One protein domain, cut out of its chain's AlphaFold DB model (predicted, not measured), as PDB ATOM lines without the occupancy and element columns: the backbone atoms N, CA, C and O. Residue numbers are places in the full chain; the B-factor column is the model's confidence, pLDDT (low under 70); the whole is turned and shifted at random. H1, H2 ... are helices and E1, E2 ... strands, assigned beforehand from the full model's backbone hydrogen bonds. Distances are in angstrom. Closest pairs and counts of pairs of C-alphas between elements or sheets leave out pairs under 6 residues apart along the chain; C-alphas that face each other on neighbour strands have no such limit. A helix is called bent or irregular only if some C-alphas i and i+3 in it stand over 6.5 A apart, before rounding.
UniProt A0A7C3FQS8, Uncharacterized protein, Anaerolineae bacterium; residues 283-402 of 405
ATOM      1  N   GLU A 283     113.700  82.454  77.609       93.44
ATOM      2  CA  GLU A 283     114.273  82.794  78.912       93.44
ATOM      3  C   GLU A 283     114.365  81.544  79.782       93.44
ATOM      4  O   GLU A 283     113.549  80.631  79.657       93.44
ATOM      5  N   TRP A 284     115.372  81.489  80.649       95.19
ATOM      6  CA  TRP A 284     115.480  80.425  81.640       95.19
ATOM      7  C   TRP A 284     114.581  80.761  82.820       95.19
ATOM      8  O   TRP A 284     114.861  81.710  83.548       95.19
ATOM      9  N   ILE A 285     113.523  79.979  83.019       95.69
ATOM     10  CA  ILE A 285     112.599  80.169  84.137       95.69
ATOM     11  C   ILE A 285     112.463  78.904  84.974       95.69
ATOM     12  O   ILE A 285     112.629  77.778  84.486       95.69
ATOM     13  N   ARG A 286     112.131  79.113  86.249       96.19
ATOM     14  CA  ARG A 286     111.794  78.049  87.193       96.19
ATOM     15  C   ARG A 286     110.564  77.339  86.664       96.19
ATOM     16  O   ARG A 286     109.516  77.949  86.513       96.19
ATOM     17  N   THR A 287     110.711  76.071  86.341       96.31
ATOM     18  CA  THR A 287     109.675  75.244  85.737       96.31
ATOM     19  C   THR A 287     109.399  74.069  86.650       96.31
ATOM     20  O   THR A 287     110.330  73.439  87.151       96.31
ATOM     21  N   VAL A 288     108.121  73.788  86.873       95.31
ATOM     22  CA  VAL A 288     107.696  72.653  87.688       95.31
ATOM     23  C   VAL A 288     108.128  71.358  87.002       95.31
ATOM     24  O   VAL A 288     107.895  71.171  85.805       95.31
ATOM     25  N   ALA A 289     108.773  70.475  87.759       92.50
ATOM     26  CA  ALA A 289     109.202  69.158  87.307       92.50
ATOM     27  C   ALA A 289     108.580  68.080  88.186       92.50
ATOM     28  O   ALA A 289     108.455  68.256  89.394       92.50
ATOM     29  N   ILE A 290     108.222  66.954  87.581       89.56
ATOM     30  CA  ILE A 290     107.727  65.781  88.298       89.56
ATOM     31  C   ILE A 290     108.831  64.733  88.237       89.56
ATOM     32  O   ILE A 290     109.304  64.378  87.158       89.56
ATOM     33  N   HIS A 291     109.289  64.307  89.407       83.50
ATOM     34  CA  HIS A 291     110.331  63.306  89.581       83.50
ATOM     35  C   HIS A 291     109.721  61.934  89.884       83.50
ATOM     36  O   HIS A 291     108.521  61.811  90.141       83.50
ATOM     37  N   ASP A 292     110.570  60.904  89.893       73.06
ATOM     38  CA  ASP A 292     110.172  59.539  90.232       73.06
ATOM     39  C   ASP A 292     109.414  59.485  91.570       73.06
ATOM     40  O   ASP A 292     109.810  60.105  92.562       73.06
ATOM     41  N   GLY A 293     108.310  58.730  91.594       69.56
ATOM     42  CA  GLY A 293     107.442  58.608  92.770       69.56
ATOM     43  C   GLY A 293     106.488  59.788  92.989       69.56
ATOM     44  O   GLY A 293     106.159  60.078  94.137       69.56
ATOM     45  N   ASP A 294     106.067  60.472  91.916       75.25
ATOM     46  CA  ASP A 294     105.136  61.617  91.924       75.25
ATOM     47  C   ASP A 294     105.609  62.815  92.762       75.25
ATOM     48  O   ASP A 294     104.813  63.647  93.207       75.25
ATOM     49  N   ARG A 295     106.917  62.926  93.002       84.12
ATOM     50  CA  ARG A 295     107.460  64.049  93.759       84.12
ATOM     51  C   ARG A 295     107.626  65.244  92.834       84.12
ATOM     52  O   ARG A 295     108.485  65.244  91.957       84.12
ATOM     53  N   THR A 296     106.834  66.278  93.059       90.69
ATOM     54  CA  THR A 296     106.929  67.530  92.311       90.69
ATOM     55  C   THR A 296     108.033  68.410  92.901       90.69
ATOM     56  O   THR A 296     108.174  68.506  94.118       90.69
ATOM     57  N   GLY A 297     108.830  69.033  92.042       93.25
ATOM     58  CA  GLY A 297     109.915  69.948  92.380       93.25
ATOM     59  C   GLY A 297     110.085  71.014  91.302       93.25
ATOM     60  O   GLY A 297     109.146  71.320  90.561       93.25
ATOM     61  N   PHE A 298     111.286  71.583  91.195       95.69
ATOM     62  CA  PHE A 298     111.582  72.631  90.219       95.69
ATOM     63  C   PHE A 298     112.884  72.355  89.471       95.69
ATOM     64  O   PHE A 298     113.836  71.794  90.005       95.69
ATOM     65  N   THR A 299     112.932  72.805  88.224       95.94
ATOM     66  CA  THR A 299     114.126  72.821  87.379       95.94
ATOM     67  C   THR A 299     114.176  74.127  86.593       95.94
ATOM     68  O   THR A 299     113.172  74.827  86.475       95.94
ATOM     69  N   MET A 300     115.327  74.474  86.025       96.06
ATOM     70  CA  MET A 300     115.418  75.588  85.082       96.06
ATOM     71  C   MET A 300     115.223  75.057  83.667       96.06
ATOM     72  O   MET A 300     116.010  74.236  83.198       96.06
ATOM     73  N   LEU A 301     114.202  75.548  82.965       95.69
ATOM     74  CA  LEU A 301     114.002  75.260  81.546       95.69
ATOM     75  C   LEU A 301     113.902  76.550  80.751       95.69
ATOM     76  O   LEU A 301     113.413  77.575  81.225       95.69
ATOM     77  N   LYS A 302     114.388  76.482  79.514       94.75
ATOM     78  CA  LYS A 302     114.322  77.594  78.582       94.75
ATOM     79  C   LYS A 302     112.952  77.602  77.907       94.75
ATOM     80  O   LYS A 302     112.670  76.706  77.114       94.75
ATOM     81  N   GLN A 303     112.123  78.599  78.205       92.81
ATOM     82  CA  GLN A 303     110.755  78.706  77.691       92.81
ATOM     83  C   GLN A 303     110.537  80.013  76.911       92.81
ATOM     84  O   GLN A 303     111.133  81.041  77.250       92.81
ATOM     85  N   PRO A 304     109.709  79.999  75.849       92.56
ATOM     86  CA  PRO A 304     109.370  81.201  75.100       92.56
ATOM     87  C   PRO A 304     108.335  82.047  75.857       92.56
ATOM     88  O   PRO A 304     107.220  81.595  76.084       92.56
ATOM     89  N   LEU A 305     108.663  83.300  76.185       92.19
ATOM     90  CA  LEU A 305     107.784  84.188  76.962       92.19
ATOM     91  C   LEU A 305     107.516  85.500  76.211       92.19
ATOM     92  O   LEU A 305     108.445  86.278  75.962       92.19
ATOM     93  N   GLY A 306     106.249  85.721  75.842       90.38
ATOM     94  CA  GLY A 306     105.751  86.889  75.091       90.38
ATOM     95  C   GLY A 306     105.129  88.003  75.942       90.38
ATOM     96  O   GLY A 306     104.857  89.085  75.428       90.38
ATOM     97  N   THR A 307     104.976  87.768  77.242       93.12
ATOM     98  CA  THR A 307     104.378  88.707  78.203       93.12
ATOM     99  C   THR A 307     105.430  89.098  79.235       93.12
ATOM    100  O   THR A 307     106.278  88.275  79.594       93.12
ATOM    101  N   SER A 308     105.437  90.360  79.665       95.44
ATOM    102  CA  SER A 308     106.194  90.808  80.835       95.44
ATOM    103  C   SER A 308     105.819  89.965  82.042       95.44
ATOM    104  O   SER A 308     104.693  89.495  82.164       95.44
ATOM    105  N   TYR A 309     106.776  89.737  82.925       96.25
ATOM    106  CA  TYR A 309     106.582  88.953  84.134       96.25
ATOM    107  C   TYR A 309     107.507  89.469  85.221       96.25
ATOM    108  O   TYR A 309     108.506  90.133  84.943       96.25
ATOM    109  N   ASP A 310     107.179  89.106  86.449       97.12
ATOM    110  CA  ASP A 310     108.060  89.263  87.591       97.12
ATOM    111  C   ASP A 310     108.990  88.039  87.693       97.12
ATOM    112  O   ASP A 310     108.542  86.889  87.699       97.12
ATOM    113  N   GLU A 311     110.304  88.277  87.726       95.56
ATOM    114  CA  GLU A 311     111.331  87.225  87.706       95.56
ATOM    115  C   GLU A 311     111.279  86.300  88.929       95.56
ATOM    116  O   GLU A 311     111.649  85.128  88.828       95.56
ATOM    117  N   LEU A 312     110.785  86.797  90.066       97.00
ATOM    118  CA  LEU A 312     110.621  86.060  91.318       97.00
ATOM    119  C   LEU A 312     109.257  85.364  91.383       97.00
ATOM    120  O   LEU A 312     109.136  84.308  92.003       97.00
ATOM    121  N   MET A 313     108.255  85.823  90.635       97.62
ATOM    122  CA  MET A 313     106.944  85.166  90.565       97.62
ATOM    123  C   MET A 313     106.798  84.161  89.427       97.62
ATOM    124  O   MET A 313     105.966  83.267  89.549       97.62
ATOM    125  N   VAL A 314     107.582  84.275  88.350       97.19
ATOM    126  CA  VAL A 314     107.392  83.448  87.149       97.19
ATOM    127  C   VAL A 314     107.607  81.956  87.406       97.19
ATOM    128  O   VAL A 314     108.650  81.536  87.909       97.19
ATOM    129  N   VAL A 315     106.617  81.145  87.026       96.69
ATOM    130  CA  VAL A 315     106.680  79.681  87.109       96.69
ATOM    131  C   VAL A 315     106.236  79.084  85.779       96.69
ATOM    132  O   VAL A 315     105.129  79.319  85.304       96.69
ATOM    133  N   GLY A 316     107.120  78.301  85.172       94.06
ATOM    134  CA  GLY A 316     106.853  77.541  83.962       94.06
ATOM    135  C   GLY A 316     106.190  76.202  84.265       94.06
ATOM    136  O   GLY A 316     106.385  75.606  85.328       94.06
ATOM    137  N   LEU A 317     105.475  75.686  83.272       90.38
ATOM    138  CA  LEU A 317     104.918  74.338  83.267       90.38
ATOM    139  C   LEU A 317     105.262  73.647  81.955       90.38
ATOM    140  O   LEU A 317     105.270  74.284  80.903       90.38
ATOM    141  N   VAL A 318     105.556  72.350  82.028       84.81
ATOM    142  CA  VAL A 318     105.693  71.501  80.836       84.81
ATOM    143  C   VAL A 318     104.350  70.865  80.494       84.81
ATOM    144  O   VAL A 318     103.934  70.902  79.343       84.81
ATOM    145  N   ASP A 319     103.662  70.333  81.506       86.31
ATOM    146  CA  ASP A 319     102.358  69.695  81.367       86.31
ATOM    147  C   ASP A 319     101.488  70.032  82.585       86.31
ATOM    148  O   ASP A 319     101.806  69.664  83.719       86.31
ATOM    149  N   ALA A 320     100.412  70.787  82.354       86.94
ATOM    150  CA  ALA A 320      99.489  71.181  83.414       86.94
ATOM    151  C   ALA A 320      98.629  70.001  83.891       86.94
ATOM    152  O   ALA A 320      98.363  69.895  85.085       86.94
ATOM    153  N   THR A 321      98.246  69.095  82.987       89.31
ATOM    154  CA  THR A 321      97.382  67.950  83.295       89.31
ATOM    155  C   THR A 321      98.094  66.965  84.209       89.31
ATOM    156  O   THR A 321      97.535  66.568  85.229       89.31
ATOM    157  N   VAL A 322      99.353  66.630  83.910       89.19
ATOM    158  CA  VAL A 322     100.132  65.715  84.762       89.19
ATOM    159  C   VAL A 322     100.357  66.325  86.150       89.19
ATOM    160  O   VAL A 322     100.260  65.623  87.159       89.19
ATOM    161  N   LEU A 323     100.595  67.639  86.235       90.44
ATOM    162  CA  LEU A 323     100.697  68.312  87.530       90.44
ATOM    163  C   LEU A 323      99.386  68.237  88.321       90.44
ATOM    164  O   LEU A 323      99.428  68.034  89.532       90.44
ATOM    165  N   ASP A 324      98.233  68.400  87.675       90.81
ATOM    166  CA  ASP A 324      96.944  68.297  88.361       90.81
ATOM    167  C   ASP A 324      96.671  66.887  88.877       90.81
ATOM    168  O   ASP A 324      96.201  66.737  90.003       90.81
ATOM    169  N   GLU A 325      97.020  65.849  88.116       90.19
ATOM    170  CA  GLU A 325      96.901  64.463  88.578       90.19
ATOM    171  C   GLU A 325      97.748  64.200  89.827       90.19
ATOM    172  O   GLU A 325      97.267  63.606  90.794       90.19
ATOM    173  N   VAL A 326      99.002  64.664  89.834       89.12
ATOM    174  CA  VAL A 326      99.892  64.544  90.998       89.12
ATOM    175  C   VAL A 326      99.365  65.365  92.176       89.12
ATOM    176  O   VAL A 326      99.354  64.893  93.314       89.12
ATOM    177  N   TRP A 327      98.865  66.571  91.909       91.62
ATOM    178  CA  TRP A 327      98.285  67.444  92.923       91.62
ATOM    179  C   TRP A 327      97.042  66.825  93.583       91.62
ATOM    180  O   TRP A 327      96.907  66.888  94.807       91.62
ATOM    181  N   LEU A 328      96.183  66.153  92.808       89.06
ATOM    182  CA  LEU A 328      94.988  65.456  93.302       89.06
ATOM    183  C   LEU A 328      95.313  64.252  94.198       89.06
ATOM    184  O   LEU A 328      94.555  63.965  95.123       89.06
ATOM    185  N   ARG A 329      96.447  63.568  93.984       87.50
ATOM    186  CA  ARG A 329      96.913  62.482  94.875       87.50
ATOM    187  C   ARG A 329      97.327  62.997  96.259       87.50
ATOM    188  O   ARG A 329      97.368  62.227  97.214       87.50
ATOM    189  N   GLY A 330      97.621  64.294  96.381       79.50
ATOM    190  CA  GLY A 330      97.694  65.006  97.658       79.50
ATOM    191  C   GLY A 330      98.944  64.769  98.511       79.50
ATOM    192  O   GLY A 330      99.029  65.334  99.598       79.50
ATOM    193  N   SER A 331      99.934  63.996  98.054       79.25
ATOM    194  CA  SER A 331     101.115  63.632  98.860       79.25
ATOM    195  C   SER A 331     101.877  64.847  99.413       79.25
ATOM    196  O   SER A 331     102.220  64.874 100.591       79.25
ATOM    197  N   GLN A 332     102.106  65.870  98.584       83.75
ATOM    198  CA  GLN A 332     102.806  67.100  98.974       83.75
ATOM    199  C   GLN A 332     101.858  68.204  99.451       83.75
ATOM    200  O   GLN A 332     102.211  68.964 100.347       83.75
ATOM    201  N   ARG A 333     100.636  68.271  98.907       83.12
ATOM    202  CA  ARG A 333      99.606  69.235  99.337       83.12
ATOM    203  C   ARG A 333      99.229  69.047 100.811       83.12
ATOM    204  O   ARG A 333      99.012  70.030 101.516       83.12
ATOM    205  N   ASN A 334      99.183  67.794 101.266       87.19
ATOM    206  CA  ASN A 334      98.780  67.428 102.624       87.19
ATOM    207  C   ASN A 334      99.947  67.449 103.626       87.19
ATOM    208  O   ASN A 334      99.756  67.092 104.788       87.19
ATOM    209  N   MET A 335     101.157  67.846 103.210       91.06
ATOM    210  CA  MET A 335     102.266  68.031 104.145       91.06
ATOM    211  C   MET A 335     101.957  69.177 105.125       91.06
ATOM    212  O   MET A 335     101.366  70.188 104.722       91.06
ATOM    213  N   PRO A 336     102.400  69.076 106.389       92.69
ATOM    214  CA  PRO A 336     102.451  70.224 107.292       92.69
ATOM    215  C   PRO A 336     103.147  71.424 106.631       92.69
ATOM    216  O   PRO A 336     104.043  71.242 105.803       92.69
ATOM    217  N   LEU A 337     102.695  72.648 106.933       92.56
ATOM    218  CA  LEU A 337     103.166  73.857 106.244       92.56
ATOM    219  C   LEU A 337     104.678  74.025 106.309       92.56
ATOM    220  O   LEU A 337     105.289  74.122 105.256       92.56
ATOM    221  N   ASP A 338     105.267  73.968 107.492       92.94
ATOM    222  CA  ASP A 338     106.716  73.999 107.713       92.94
ATOM    223  C   ASP A 338     107.473  72.992 106.821       92.94
ATOM    224  O   ASP A 338     108.457  73.330 106.160       92.94
ATOM    225  N   ARG A 339     106.970  71.754 106.712       93.75
ATOM    226  CA  ARG A 339     107.559  70.715 105.853       93.75
ATOM    227  C   ARG A 339     107.416  71.038 104.366       93.75
ATOM    228  O   ARG A 339     108.360  70.802 103.609       93.75
ATOM    229  N   LEU A 340     106.273  71.582 103.944       95.00
ATOM    230  CA  LEU A 340     106.058  72.020 102.564       95.00
ATOM    231  C   LEU A 340     106.969  73.203 102.207       95.00
ATOM    232  O   LEU A 340     107.614  73.168 101.160       95.00
ATOM    233  N   VAL A 341     107.066  74.214 103.079       96.19
ATOM    234  CA  VAL A 341     107.945  75.375 102.882       96.19
ATOM    235  C   VAL A 341     109.393  74.919 102.779       96.19
ATOM    236  O   VAL A 341     110.045  75.228 101.783       96.19
ATOM    237  N   ALA A 342     109.873  74.100 103.718       96.12
ATOM    238  CA  ALA A 342     111.236  73.577 103.691       96.12
ATOM    239  C   ALA A 342     111.505  72.738 102.435       96.12
ATOM    240  O   ALA A 342     112.574  72.832 101.829       96.12
ATOM    241  N   HIS A 343     110.535  71.930 101.997       95.00
ATOM    242  CA  HIS A 343     110.666  71.167 100.763       95.00
ATOM    243  C   HIS A 343     110.823  72.079  99.540       95.00
ATOM    244  O   HIS A 343     111.790  71.911  98.793       95.00
ATOM    245  N   VAL A 344     109.913  73.038  99.348       96.75
ATOM    246  CA  VAL A 344     109.945  73.973  98.214       96.75
ATOM    247  C   VAL A 344     111.210  74.822  98.253       96.75
ATOM    248  O   VAL A 344     111.869  74.980  97.229       96.75
ATOM    249  N   PHE A 345     111.595  75.310  99.432       97.56
ATOM    250  CA  PHE A 345     112.824  76.066  99.630       97.56
ATOM    251  C   PHE A 345     114.034  75.293  99.110       97.56
ATOM    252  O   PHE A 345     114.811  75.816  98.316       97.56
ATOM    253  N   ARG A 346     114.177  74.025  99.513       95.56
ATOM    254  CA  ARG A 346     115.298  73.175  99.093       95.56
ATOM    255  C   ARG A 346     115.278  72.893  97.594       95.56
ATOM    256  O   ARG A 346     116.343  72.852  96.990       95.56
ATOM    257  N   GLU A 347     114.110  72.726  96.973       95.81
ATOM    258  CA  GLU A 347     114.021  72.602  95.509       95.81
ATOM    259  C   GLU A 347     114.456  73.889  94.795       95.81
ATOM    260  O   GLU A 347     115.216  73.822  93.832       95.81
ATOM    261  N   LEU A 348     114.049  75.059  95.292       96.62
ATOM    262  CA  LEU A 348     114.450  76.348  94.725       96.62
ATOM    263  C   LEU A 348     115.941  76.642  94.946       96.62
ATOM    264  O   LEU A 348     116.610  77.135  94.037       96.62
ATOM    265  N   ALA A 349     116.488  76.291  96.110       96.25
ATOM    266  CA  ALA A 349     117.893  76.498  96.448       96.25
ATOM    267  C   ALA A 349     118.838  75.742  95.499       96.25
ATOM    268  O   ALA A 349     119.907  76.255  95.176       96.25
ATOM    269  N   LYS A 350     118.436  74.568  94.983       94.88
ATOM    270  CA  LYS A 350     119.211  73.802  93.982       94.88
ATOM    271  C   LYS A 350     119.389  74.543  92.657       94.88
ATOM    272  O   LYS A 350     120.314  74.234  91.910       94.88
ATOM    273  N   LEU A 351     118.498  75.484  92.343       93.12
ATOM    274  CA  LEU A 351     118.517  76.228  91.081       93.12
ATOM    275  C   LEU A 351     119.453  77.440  91.128       93.12
ATOM    276  O   LEU A 351     119.766  78.006  90.082       93.12
ATOM    277  N   ASN A 352     119.908  77.835  92.321       88.62
ATOM    278  CA  ASN A 352     120.788  78.977  92.528       88.62
ATOM    279  C   ASN A 352     122.160  78.514  93.060       88.62
ATOM    280  O   ASN A 352     122.219  77.919  94.136       88.62
ATOM    281  N   PRO A 353     123.285  78.843  92.393       85.81
ATOM    282  CA  PRO A 353     124.627  78.514  92.881       85.81
ATOM    283  C   PRO A 353     124.931  79.010  94.302       85.81
ATOM    284  O   PRO A 353     125.722  78.397  95.012       85.81
ATOM    285  N   GLN A 354     124.321  80.123  94.722       88.38
ATOM    286  CA  GLN A 354     124.512  80.689  96.061       88.38
ATOM    287  C   GLN A 354     123.634  80.035  97.134       88.38
ATOM    288  O   GLN A 354     123.702  80.476  98.287       88.38
ATOM    289  N   THR A 355     122.798  79.066  96.738       92.94
ATOM    290  CA  THR A 355     121.782  78.359  97.541       92.94
ATOM    291  C   THR A 355     120.795  79.268  98.275       92.94
ATOM    292  O   THR A 355     120.033  78.810  99.124       92.94
ATOM    293  N   ALA A 356     120.792  80.557  97.931       95.69
ATOM    294  CA  ALA A 356     119.929  81.561  98.513       95.69
ATOM    295  C   ALA A 356     118.602  81.638  97.748       95.69
ATOM    296  O   ALA A 356     118.581  81.625  96.511       95.69
ATOM    297  N   VAL A 357     117.501  81.750  98.486       97.88
ATOM    298  CA  VAL A 357     116.139  81.835  97.950       97.88
ATOM    299  C   VAL A 357     115.492  83.118  98.453       97.88
ATOM    300  O   VAL A 357     115.497  83.393  99.650       97.88
ATOM    301  N   HIS A 358     114.938  83.907  97.535       98.06
ATOM    302  CA  HIS A 358     114.190  85.113  97.879       98.06
ATOM    303  C   HIS A 358     112.793  84.752  98.402       98.06
ATOM    304  O   HIS A 358     112.119  83.897  97.817       98.06
ATOM    305  N   ALA A 359     112.313  85.444  99.438       98.12
ATOM    306  CA  ALA A 359     111.012  85.185 100.064       98.12
ATOM    307  C   ALA A 359     109.832  85.212  99.064       98.12
ATOM    308  O   ALA A 359     108.967  84.340  99.086       98.12
ATOM    309  N   GLN A 360     109.836  86.154  98.116       98.31
ATOM    310  CA  GLN A 360     108.847  86.225  97.027       98.31
ATOM    311  C   GLN A 360     108.860  84.996  96.099       98.31
ATOM    312  O   GLN A 360     107.803  84.493  95.714       98.31
ATOM    313  N   ALA A 361     110.045  84.481  95.756       98.06
ATOM    314  CA  ALA A 361     110.159  83.299  94.903       98.06
ATOM    315  C   ALA A 361     109.696  82.030  95.618       98.06
ATOM    316  O   ALA A 361     109.063  81.174  94.996       98.06
ATOM    317  N   LEU A 362     109.960  81.945  96.924       98.38
ATOM    318  CA  LEU A 362     109.410  80.910  97.788       98.38
ATOM    319  C   LEU A 362     107.880  80.980  97.841       98.38
ATOM    320  O   LEU A 362     107.231  79.957  97.646       98.38
ATOM    321  N   TYR A 363     107.304  82.171  98.027       98.31
ATOM    322  CA  TYR A 363     105.852  82.376  98.021       98.31
ATOM    323  C   TYR A 363     105.201  81.894  96.718       98.31
ATOM    324  O   TYR A 363     104.258  81.098  96.769       98.31
ATOM    325  N   SER A 364     105.736  82.287  95.557       98.06
ATOM    326  CA  SER A 364     105.236  81.789  94.268       98.06
ATOM    327  C   SER A 364     105.373  80.264  94.149       98.06
ATOM    328  O   SER A 364     104.424  79.578  93.769       98.06
ATOM    329  N   GLY A 365     106.525  79.715  94.552       97.31
ATOM    330  CA  GLY A 365     106.793  78.279  94.502       97.31
ATOM    331  C   GLY A 365     105.850  77.455  95.381       97.31
ATOM    332  O   GLY A 365     105.324  76.446  94.921       97.31
ATOM    333  N   VAL A 366     105.583  77.884  96.618       97.44
ATOM    334  CA  VAL A 366     104.665  77.173  97.524       97.44
ATOM    335  C   VAL A 366     103.242  77.169  96.966       97.44
ATOM    336  O   VAL A 366     102.576  76.132  97.007       97.44
ATOM    337  N   ASN A 367     102.813  78.270  96.343       97.31
ATOM    338  CA  ASN A 367     101.488  78.391  95.734       97.31
ATOM    339  C   ASN A 367     101.283  77.517  94.478       97.31
ATOM    340  O   ASN A 367     100.161  77.402  93.996       97.31
ATOM    341  N   VAL A 368     102.310  76.810  93.985       96.38
ATOM    342  CA  VAL A 368     102.129  75.700  93.024       96.38
ATOM    343  C   VAL A 368     101.453  74.490  93.684       96.38
ATOM    344  O   VAL A 368     100.640  73.798  93.062       96.38
ATOM    345  N   PHE A 369     101.786  74.237  94.951       94.69
ATOM    346  CA  PHE A 369     101.390  73.043  95.701       94.69
ATOM    347  C   PHE A 369     100.169  73.290  96.576       94.69
ATOM    348  O   PHE A 369      99.279  72.442  96.647       94.69
ATOM    349  N   ARG A 370     100.119  74.434  97.259       94.19
ATOM    350  CA  ARG A 370      99.020  74.788  98.154       94.19
ATOM    351  C   ARG A 370      98.847  76.296  98.209       94.19
ATOM    352  O   ARG A 370      99.834  77.017  98.328       94.19
ATOM    353  N   ARG A 371      97.596  76.760  98.168       95.31
ATOM    354  CA  ARG A 371      97.277  78.172  98.357       95.31
ATOM    355  C   ARG A 371      97.632  78.588  99.780       95.31
ATOM    356  O   ARG A 371      97.054  78.085 100.741       95.31
ATOM    357  N   VAL A 372      98.603  79.487  99.906       95.56
ATOM    358  CA  VAL A 372      99.043  80.039 101.193       95.56
ATOM    359  C   VAL A 372      99.348  81.527 100.995       95.56
ATOM    360  O   VAL A 372     100.127  81.848 100.087       95.56
ATOM    361  N   PRO A 373      98.771  82.438 101.804       95.31
ATOM    362  CA  PRO A 373      99.145  83.849 101.761       95.31
ATOM    363  C   PRO A 373     100.613  84.058 102.195       95.31
ATOM    364  O   PRO A 373     101.219  83.163 102.789       95.31
ATOM    365  N   PRO A 374     101.222  85.226 101.932       95.62
ATOM    366  CA  PRO A 374     102.619  85.481 102.284       95.62
ATOM    367  C   PRO A 374     102.904  85.414 103.794       95.62
ATOM    368  O   PRO A 374     103.914  84.842 104.199       95.62
ATOM    369  N   GLY A 375     102.006  85.941 104.636       94.56
ATOM    370  CA  GLY A 375     102.209  86.059 106.088       94.56
ATOM    371  C   GLY A 375     102.662  84.766 106.791       94.56
ATOM    372  O   GLY A 375     103.704  84.784 107.450       94.56
ATOM    373  N   PRO A 376     101.948  83.630 106.647       94.25
ATOM    374  CA  PRO A 376     102.349  82.352 107.243       94.25
ATOM    375  C   PRO A 376     103.721  81.855 106.778       94.25
ATOM    376  O   PRO A 376     104.488  81.337 107.583       94.25
ATOM    377  N   LEU A 377     104.051  82.042 105.495       95.00
ATOM    378  CA  LEU A 377     105.348  81.645 104.938       95.00
ATOM    379  C   LEU A 377     106.481  82.488 105.514       95.00
ATOM    380  O   LEU A 377     107.535  81.969 105.867       95.00
ATOM    381  N   PHE A 378     106.260  83.796 105.622       96.44
ATOM    382  CA  PHE A 378     107.249  84.722 106.162       96.44
ATOM    383  C   PHE A 378     107.466  84.494 107.659       96.44
ATOM    384  O   PHE A 378     108.597  84.568 108.133       96.44
ATOM    385  N   ALA A 379     106.412  84.146 108.397       94.19
ATOM    386  CA  ALA A 379     106.533  83.757 109.794       94.19
ATOM    387  C   ALA A 379     107.335  82.458 109.956       94.19
ATOM    388  O   ALA A 379     108.168  82.380 110.857       94.19
ATOM    389  N   ASP A 380     107.140  81.465 109.081       93.81
ATOM    390  CA  ASP A 380     107.949  80.238 109.081       93.81
ATOM    391  C   ASP A 380     109.433  80.551 108.832       93.81
ATOM    392  O   ASP A 380     110.286  80.129 109.611       93.81
ATOM    393  N   LEU A 381     109.743  81.404 107.845       95.75
ATOM    394  CA  LEU A 381     111.118  81.848 107.579       95.75
ATOM    395  C   LEU A 381     111.799  82.463 108.809       95.75
ATOM    396  O   LEU A 381     112.952  82.158 109.084       95.75
ATOM    397  N   VAL A 382     111.095  83.306 109.567       95.00
ATOM    398  CA  VAL A 382     111.686  84.009 110.721       95.00
ATOM    399  C   VAL A 382     111.754  83.140 111.978       95.00
ATOM    400  O   VAL A 382     112.615  83.348 112.832       95.00
ATOM    401  N   THR A 383     110.830  82.193 112.142       92.06
ATOM    402  CA  THR A 383     110.696  81.439 113.398       92.06
ATOM    403  C   THR A 383     111.477  80.134 113.420       92.06
ATOM    404  O   THR A 383     111.821  79.662 114.506       92.06
ATOM    405  N   GLN A 384     111.761  79.548 112.259       93.44
ATOM    406  CA  GLN A 384     112.439  78.263 112.189       93.44
ATOM    407  C   GLN A 384     113.965  78.426 112.208       93.44
ATOM    408  O   GLN A 384     114.510  79.257 111.483       93.44
ATOM    409  N   PRO A 385     114.693  77.597 112.978       92.62
ATOM    410  CA  PRO A 385     116.133  77.773 113.185       92.62
ATOM    411  C   PRO A 385     116.994  77.408 111.969       92.62
ATOM    412  O   PRO A 385     118.172  77.736 111.945       92.62
ATOM    413  N   TYR A 386     116.434  76.703 110.983       94.75
ATOM    414  CA  TYR A 386     117.147  76.237 109.789       94.75
ATOM    415  C   TYR A 386     117.044  77.204 108.601       94.75
ATOM    416  O   TYR A 386     117.537  76.879 107.521       94.75
ATOM    417  N   TYR A 387     116.431  78.379 108.775       96.69
ATOM    418  CA  TYR A 387     116.493  79.460 107.793       96.69
ATOM    419  C   TYR A 387     117.414  80.578 108.285       96.69
ATOM    420  O   TYR A 387     117.221  81.153 109.353       96.69
ATOM    421  N   GLU A 388     118.405  80.923 107.470       95.75
ATOM    422  CA  GLU A 388     119.359  81.993 107.758       95.75
ATOM    423  C   GLU A 388     119.109  83.179 106.825       95.75
ATOM    424  O   GLU A 388     119.246  83.049 105.607       95.75
ATOM    425  N   HIS A 389     118.758  84.344 107.369       95.88
ATOM    426  CA  HIS A 389     118.593  85.558 106.570       95.88
ATOM    427  C   HIS A 389     119.959  86.085 106.106       95.88
ATOM    428  O   HIS A 389     120.847  86.325 106.925       95.88
ATOM    429  N   VAL A 390     120.124  86.292 104.796       94.00
ATOM    430  CA  VAL A 390     121.390  86.736 104.183       94.00
ATOM    431  C   VAL A 390     121.332  88.149 103.581       94.00
ATOM    432  O   VAL A 390     122.337  88.606 103.041       94.00
ATOM    433  N   GLY A 391     120.203  88.856 103.722       93.31
ATOM    434  CA  GLY A 391     119.992  90.229 103.238       93.31
ATOM    435  C   GLY A 391     119.073  90.311 102.016       93.31
ATOM    436  O   GLY A 391     118.876  89.314 101.328       93.31
ATOM    437  N   ASP A 392     118.494  91.491 101.763       93.75
ATOM    438  CA  ASP A 392     117.583  91.773 100.638       93.75
ATOM    439  C   ASP A 392     116.486  90.707 100.452       93.75
ATOM    440  O   ASP A 392     116.218  90.258  99.339       93.75
ATOM    441  N   LEU A 393     115.886  90.250 101.560       97.06
ATOM    442  CA  LEU A 393     114.841  89.214 101.591       97.06
ATOM    443  C   LEU A 393     115.281  87.835 101.063       97.06
ATOM    444  O   LEU A 393     114.437  86.960 100.826       97.06
ATOM    445  N   TYR A 394     116.586  87.605 100.916       97.56
ATOM    446  CA  TYR A 394     117.163  86.298 100.636       97.56
ATOM    447  C   TYR A 394     117.463  85.530 101.918       97.56
ATOM    448  O   TYR A 394     117.933  86.069 102.922       97.56
ATOM    449  N   TRP A 395     117.244  84.224 101.838       97.75
ATOM    450  CA  TRP A 395     117.462  83.281 102.922       97.75
ATOM    451  C   TRP A 395     118.292  82.099 102.434       97.75
ATOM    452  O   TRP A 395     118.264  81.763 101.248       97.75
ATOM    453  N   ARG A 396     118.992  81.433 103.347       96.62
ATOM    454  CA  ARG A 396     119.660  80.142 103.140       96.62
ATOM    455  C   ARG A 396     119.064  79.073 104.041       96.62
ATOM    456  O   ARG A 396     118.429  79.388 105.038       96.62
ATOM    457  N   PHE A 397     119.287  77.818 103.667       95.31
ATOM    458  CA  PHE A 397     118.856  76.659 104.440       95.31
ATOM    459  C   PHE A 397     120.055  76.016 105.138       95.31
ATOM    460  O   PHE A 397     120.978  75.554 104.462       95.31
ATOM    461  N   ASP A 398     120.030  75.955 106.466       93.19
ATOM    462  CA  ASP A 398     120.998  75.196 107.254       93.19
ATOM    463  C   ASP A 398     120.500  73.758 107.461       93.19
ATOM    464  O   ASP A 398     119.682  73.460 108.334       93.19
ATOM    465  N   GLU A 399     121.034  72.837 106.655       88.94
ATOM    466  CA  GLU A 399     120.719  71.406 106.742       88.94
ATOM    467  C   GLU A 399     121.096  70.797 108.105       88.94
ATOM    468  O   GLU A 399     120.512  69.786 108.493       88.94
ATOM    469  N   SER A 400     122.039  71.383 108.857       88.12
ATOM    470  CA  SER A 400     122.451  70.846 110.163       88.12
ATOM    471  C   SER A 400     121.409  71.082 111.262       88.12
ATOM    472  O   SER A 400     121.275  70.271 112.182       88.12
ATOM    473  N   SER A 401     120.622  72.150 111.120       86.62
ATOM    474  CA  SER A 401     119.531  72.520 112.023       86.62
ATOM    475  C   SER A 401     118.188  71.881 111.635       86.62
ATOM    476  O   SER A 401     117.213  71.976 112.384       86.62
ATOM    477  N   TRP A 402     118.121  71.185 110.492       88.44
ATOM    478  CA  TRP A 402     116.920  70.504 110.013       88.44
ATOM    479  C   TRP A 402     116.826  69.064 110.530       88.44
ATOM    480  O   TRP A 402     117.581  68.177 110.130       88.44
TER     481      TRP A 402
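This is residues 283 to 402 of the 405 residues of an uncharacterized protein of Anaerolineae bacterium (UniProt A0A7C3FQS8). Two crossed helices, H2 and H3, make the middle, between a long, bent hairpin of E1 and E2 at one end and a short hairpin of E3 and E4 at the other. H1 lies beside the first hairpin and H4 beside the second. The printed part has 120 residues, with four named helices and four named strands in the order E1 E2 H1 H2 H3 H4 E3 E4; each sheet is one antiparallel pair, and the class is mixed. The whole is compact, with a radius of gyration of the C-alphas of 14.0 A and spans of 36 by 32 by 25 A.

Start with the hairpin of E1, residues 283 to 291, and E2, residues 295 to 307, antiparallel at 151 degrees; look at N 287 and O 299, 2.8 A apart. E2 bends by 78 degrees at residue 304. The closest C-alphas of E2 and H1, residues 320 to 329, are those of Thr 296 and Val 326, 7.8 A. H2, residues 337 to 349, comes closest to E2 at the C-alphas of Glu 347 and Gly 297, 5.8 A. H2 touches H3, residues 359 to 369, closest at C-alphas 345 and 362, 6.2 A, at a steep tilt of 67 degrees, opposite ways. H4, residues 374 to 383, only just touches H3, with 3 pairs of C-alphas within 8 A, closest at Tyr 363 and Pro 374, 6.2 A. E3, residues 387 to 391, and E4, residues 394 to 397, form an antiparallel hairpin with N 396 and O 388 2.8 A apart. Every O i to N i+4 pair is within hydrogen-bond range in H1, H2 and H4; in H3, 6 of 7 are.

Find C-alpha 283 at (114.273, 82.794, 78.912), where E1 begins its 22.6 A; E2 then runs 29.3 A. H2 runs 17.9 A from C-alpha 337 at (103.166, 73.857, 106.244), and H3 16.1 A. E4 ends at C-alpha 397, (118.856, 76.659, 104.440).

The C-alphas of Gly 306 and Ser 400, the two farthest apart, are 42.0 A apart. The printed part has no cut, and the link from E2 to H1 is long, 12 residues. Residue 293 has a pLDDT under 70.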